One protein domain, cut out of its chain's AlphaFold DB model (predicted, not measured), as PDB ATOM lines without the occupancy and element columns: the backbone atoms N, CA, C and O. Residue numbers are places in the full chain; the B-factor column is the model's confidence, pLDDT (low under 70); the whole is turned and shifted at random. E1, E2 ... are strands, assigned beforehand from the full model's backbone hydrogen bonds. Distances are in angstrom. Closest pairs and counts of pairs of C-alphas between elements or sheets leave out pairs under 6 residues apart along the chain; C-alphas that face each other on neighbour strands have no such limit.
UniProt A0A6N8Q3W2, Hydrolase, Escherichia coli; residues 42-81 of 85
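This is residues 42 to 81 of the 85 residues of the protein "Hydrolase" of Escherichia coli (UniProt A0A6N8Q3W2). The printed part has little regular structure: a single two-stranded hairpin, E1 and E2, followed by a long unnamed stretch, residues 63 to 81, that loops away from the hairpin and turns back past it. Residues 67 to 73 of this loop stick out. The 40 printed residues hold no named helix and two named strands, E1 then E2, in one antiparallel sheet; the class is all strand, with only 12 residues in named elements. The whole is loose, with a radius of gyration of the C-alphas of 11.8 A, and spans 29 by 23 by 17 A.

E1, residues 46 to 51, and E2, residues 57 to 62, form a hairpin with a tight link of 5 residues. They are antiparallel, at 160 degrees between directions. C-alphas 49 and 59 face each other at 4.5 A. N 46 and O 62, 2.9 A apart, and N 50 and O 58, 2.8 A apart, are within hydrogen-bond range.

E1 begins at C-alpha 46 (46.864, 40.277, -8.837) and is 16.5 A long. E2, 15.9 A long, ends at C-alpha 62 (44.495, 42.428, -12.560).

The C-alphas farthest apart, those of Lys 42 and Asp 54, are 34.5 A apart. The printed part has no cut. Residues 67 to 73 stand free. The mean pLDDT of the printed part is 91.3; only residue 81 is under 70.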
ATOM      1  N   LYS A  42      53.973  39.017 -19.281       84.25
ATOM      2  CA  LYS A  42      55.079  39.821 -18.724       84.25
ATOM      3  C   LYS A  42      54.778  40.456 -17.365       84.25
ATOM      4  O   LYS A  42      55.558  41.280 -16.900       84.25
ATOM      5  N   PHE A  43      53.649  40.127 -16.755       85.94
ATOM      6  CA  PHE A  43      53.251  40.662 -15.460       85.94
ATOM      7  C   PHE A  43      52.782  39.531 -14.555       85.94
ATOM      8  O   PHE A  43      52.289  38.505 -15.026       85.94
ATOM      9  N   THR A  44      52.934  39.730 -13.252       89.38
ATOM     10  CA  THR A  44      52.338  38.852 -12.250       89.38
ATOM     11  C   THR A  44      50.927  39.358 -11.966       89.38
ATOM     12  O   THR A  44      50.794  40.496 -11.512       89.38
ATOM     13  N   PRO A  45      49.876  38.576 -12.260       92.06
ATOM     14  CA  PRO A  45      48.511  39.013 -12.014       92.06
ATOM     15  C   PRO A  45      48.240  39.155 -10.515       92.06
ATOM     16  O   PRO A  45      48.645  38.308  -9.714       92.06
ATOM     17  N   TYR A  46      47.502  40.198 -10.147       94.25
ATOM     18  CA  TYR A  46      46.864  40.277  -8.837       94.25
ATOM     19  C   TYR A  46      45.505  39.595  -8.941       94.25
ATOM     20  O   TYR A  46      44.639  40.053  -9.682       94.25
ATOM     21  N   TRP A  47      45.327  38.489  -8.229       94.50
ATOM     22  CA  TRP A  47      44.085  37.724  -8.256       94.50
ATOM     23  C   TRP A  47      43.067  38.282  -7.268       94.50
ATOM     24  O   TRP A  47      43.407  38.618  -6.133       94.50
ATOM     25  N   GLN A  48      41.811  38.352  -7.694       94.69
ATOM     26  CA  GLN A  48      40.684  38.709  -6.843       94.69
ATOM     27  C   GLN A  48      39.475  37.861  -7.225       94.69
ATOM     28  O   GLN A  48      39.067  37.877  -8.380       94.69
ATOM     29  N   ARG A  49      38.866  37.195  -6.245       95.06
ATOM     30  CA  ARG A  49      37.556  36.567  -6.410       95.06
ATOM     31  C   ARG A  49      36.461  37.530  -5.976       95.06
ATOM     32  O   ARG A  49      36.559  38.143  -4.912       95.06
ATOM     33  N   LEU A  50      35.437  37.659  -6.803       94.81
ATOM     34  CA  LEU A  50      34.186  38.318  -6.465       94.81
ATOM     35  C   LEU A  50      33.132  37.238  -6.248       94.81
ATOM     36  O   LEU A  50      32.873  36.466  -7.161       94.81
ATOM     37  N   GLU A  51      32.544  37.194  -5.057       97.19
ATOM     38  CA  GLU A  51      31.350  36.392  -4.775       97.19
ATOM     39  C   GLU A  51      30.116  37.204  -5.187       97.19
ATOM     40  O   GLU A  51      30.030  38.403  -4.880       97.19
ATOM     41  N   LEU A  52      29.186  36.583  -5.905       96.38
ATOM     42  CA  LEU A  52      27.984  37.233  -6.412       96.38
ATOM     43  C   LEU A  52      26.772  36.910  -5.516       96.38
ATOM     44  O   LEU A  52      26.759  35.892  -4.822       96.38
ATOM     45  N   PRO A  53      25.731  37.769  -5.492       96.94
ATOM     46  CA  PRO A  53      24.558  37.557  -4.635       96.94
ATOM     47  C   PRO A  53      23.747  36.288  -4.938       96.94
ATOM     48  O   PRO A  53      22.967  35.855  -4.096       96.94
ATOM     49  N   ASP A  54      23.896  35.722  -6.134       97.00
ATOM     50  CA  ASP A  54      23.285  34.461  -6.571       97.00
ATOM     51  C   ASP A  54      24.077  33.217  -6.127       97.00
ATOM     52  O   ASP A  54      23.607  32.095  -6.317       97.00
ATOM     53  N   GLY A  55      25.230  33.406  -5.477       95.75
ATOM     54  CA  GLY A  55      26.101  32.326  -5.017       95.75
ATOM     55  C   GLY A  55      27.099  31.837  -6.067       95.75
ATOM     56  O   GLY A  55      27.826  30.884  -5.789       95.75
ATOM     57  N   ASP A  56      27.152  32.479  -7.237       95.88
ATOM     58  CA  ASP A  56      28.226  32.288  -8.209       95.88
ATOM     59  C   ASP A  56      29.451  33.153  -7.868       95.88
ATOM     60  O   ASP A  56      29.444  33.976  -6.949       95.88
ATOM     61  N   PHE A  57      30.532  32.977  -8.630       94.75
ATOM     62  CA  PHE A  57      31.763  33.743  -8.462       94.75
ATOM     63  C   PHE A  57      32.369  34.189  -9.796       94.75
ATOM     64  O   PHE A  57      32.198  33.556 -10.839       94.75
ATOM     65  N   VAL A  58      33.141  35.275  -9.746       93.50
ATOM     66  CA  VAL A  58      33.965  35.768 -10.854       93.50
ATOM     67  C   VAL A  58      35.399  35.930 -10.369       93.50
ATOM     68  O   VAL A  58      35.671  36.707  -9.452       93.50
ATOM     69  N   ASP A  59      36.331  35.232 -11.015       93.81
ATOM     70  CA  ASP A  59      37.762  35.412 -10.783       93.81
ATOM     71  C   ASP A  59      38.327  36.485 -11.722       93.81
ATOM     72  O   ASP A  59      38.189  36.424 -12.944       93.81
ATOM     73  N   LEU A  60      38.985  37.480 -11.133       93.31
ATOM     74  CA  LEU A  60      39.643  38.578 -11.823       93.31
ATOM     75  C   LEU A  60      41.160  38.443 -11.701       93.31
ATOM     76  O   LEU A  60      41.694  38.208 -10.615       93.31
ATOM     77  N   ALA A  61      41.853  38.673 -12.814       93.06
ATOM     78  CA  ALA A  61      43.303  38.800 -12.879       93.06
ATOM     79  C   ALA A  61      43.668  40.236 -13.276       93.06
ATOM     80  O   ALA A  61      43.554  40.622 -14.441       93.06
ATOM     81  N   TRP A  62      44.106  41.041 -12.313       93.19
ATOM     82  CA  TRP A  62      44.495  42.428 -12.560       93.19
ATOM     83  C   TRP A  62      45.957  42.524 -13.005       93.19
ATOM     84  O   TRP A  62      46.821  41.825 -12.476       93.19
ATOM     85  N   SER A  63      46.258  43.435 -13.934       91.50
ATOM     86  CA  SER A  63      47.636  43.699 -14.380       91.50
ATOM     87  C   SER A  63      48.495  44.433 -13.347       91.50
ATOM     88  O   SER A  63      49.719  44.390 -13.415       91.50
ATOM     89  N   GLU A  64      47.857  45.121 -12.405       92.31
ATOM     90  CA  GLU A  64      48.475  45.839 -11.291       92.31
ATOM     91  C   GLU A  64      47.514  45.853 -10.092       92.31
ATOM     92  O   GLU A  64      46.357  45.450 -10.218       92.31
ATOM     93  N   ASN A  65      47.969  46.315  -8.925       93.12
ATOM     94  CA  ASN A  65      47.129  46.344  -7.731       93.12
ATOM     95  C   ASN A  65      45.924  47.299  -7.925       93.12
ATOM     96  O   ASN A  65      46.123  48.515  -8.053       93.12
ATOM     97  N   PRO A  66      44.672  46.801  -7.872       91.44
ATOM     98  CA  PRO A  66      43.485  47.612  -8.146       91.44
ATOM     99  C   PRO A  66      43.277  48.755  -7.141       91.44
ATOM    100  O   PRO A  66      42.705  49.786  -7.500       91.44
ATOM    101  N   ALA A  67      43.777  48.624  -5.906       91.12
ATOM    102  CA  ALA A  67      43.672  49.672  -4.891       91.12
ATOM    103  C   ALA A  67      44.540  50.898  -5.218       91.12
ATOM    104  O   ALA A  67      44.180  52.015  -4.851       91.12
ATOM    105  N   GLN A  68      45.654  50.704  -5.929       92.19
ATOM    106  CA  GLN A  68      46.577  51.772  -6.330       92.19
ATOM    107  C   GLN A  68      46.203  52.378  -7.694       92.19
ATOM    108  O   GLN A  68      46.548  53.521  -7.992       92.19
ATOM    109  N   ALA A  69      45.444  51.635  -8.502       90.56
ATOM    110  CA  ALA A  69      45.074  51.980  -9.871       90.56
ATOM    111  C   ALA A  69      43.656  52.564 -10.014       90.56
ATOM    112  O   ALA A  69      43.132  52.635 -11.123       90.56
ATOM    113  N   GLN A  70      43.006  52.980  -8.921       90.06
ATOM    114  CA  GLN A  70      41.591  53.394  -8.934       90.06
ATOM    115  C   GLN A  70      41.279  54.540  -9.910       90.06
ATOM    116  O   GLN A  70      40.172  54.613 -10.430       90.06
ATOM    117  N   HIS A  71      42.256  55.411 -10.170       94.50
ATOM    118  CA  HIS A  71      42.140  56.574 -11.051       94.50
ATOM    119  C   HIS A  71      42.430  56.262 -12.529       94.50
ATOM    120  O   HIS A  71      42.288  57.140 -13.379       94.50
ATOM    121  N   LYS A  72      42.876  55.042 -12.849       94.69
ATOM    122  CA  LYS A  72      43.231  54.642 -14.213       94.69
ATOM    123  C   LYS A  72      42.004  54.089 -14.953       94.69
ATOM    124  O   LYS A  72      41.159  53.441 -14.331       94.69
ATOM    125  N   PRO A  73      41.901  54.295 -16.280       93.25
ATOM    126  CA  PRO A  73      40.861  53.655 -17.077       93.25
ATOM    127  C   PRO A  73      40.987  52.128 -17.005       93.25
ATOM    128  O   PRO A  73      42.092  51.587 -16.939       93.25
ATOM    129  N   ARG A  74      39.847  51.431 -17.032       92.19
ATOM    130  CA  ARG A  74      39.783  49.968 -16.933       92.19
ATOM    131  C   ARG A  74      39.391  49.361 -18.274       92.19
ATOM    132  O   ARG A  74      38.369  49.735 -18.842       92.19
ATOM    133  N   LEU A  75      40.184  48.401 -18.742       92.25
ATOM    134  CA  LEU A  75      39.836  47.515 -19.849       92.25
ATOM    135  C   LEU A  75      39.516  46.140 -19.269       92.25
ATOM    136  O   LEU A  75      40.336  45.569 -18.554       92.25
ATOM    137  N   VAL A  76      38.337  45.616 -19.589       91.50
ATOM    138  CA  VAL A  76      37.922  44.268 -19.192       91.50
ATOM    139  C   VAL A  76      37.951  43.385 -20.429       91.50
ATOM    140  O   VAL A  76      37.375  43.735 -21.457       91.50
ATOM    141  N   VAL A  77      38.641  42.252 -20.328       89.25
ATOM    142  CA  VAL A  77      38.737  41.264 -21.402       89.25
ATOM    143  C   VAL A  77      38.125  39.969 -20.896       89.25
ATOM    144  O   VAL A  77      38.606  39.394 -19.924       89.25
ATOM    145  N   PHE A  78      37.072  39.513 -21.566       88.31
ATOM    146  CA  PHE A  78      36.473  38.207 -21.327       88.31
ATOM    147  C   PHE A  78      37.058  37.215 -22.326       88.31
ATOM    148  O   PHE A  78      37.101  37.494 -23.526       88.31
ATOM    149  N   HIS A  79      37.518  36.065 -21.845       80.12
ATOM    150  CA  HIS A  79      37.918  34.968 -22.715       80.12
ATOM    151  C   HIS A  79      36.782  33.947 -22.817       80.12
ATOM    152  O   HIS A  79      36.020  33.744 -21.874       80.12
ATOM    153  N   GLY A  80      36.669  33.295 -23.973       77.19
ATOM    154  CA  GLY A  80      35.830  32.103 -24.104       77.19
ATOM    155  C   GLY A  80      36.430  30.903 -23.364       77.19
ATOM    156  O   GLY A  80      37.500  30.992 -22.755       77.19
ATOM    157  N   LEU A  81      35.769  29.751 -23.479       60.56
ATOM    158  CA  LEU A  81      36.111  28.500 -22.781       60.56
ATOM    159  C   LEU A  81      37.517  27.936 -23.084       60.56
ATOM    160  O   LEU A  81      37.967  27.033 -22.391       60.56
TER     161      LEU A  81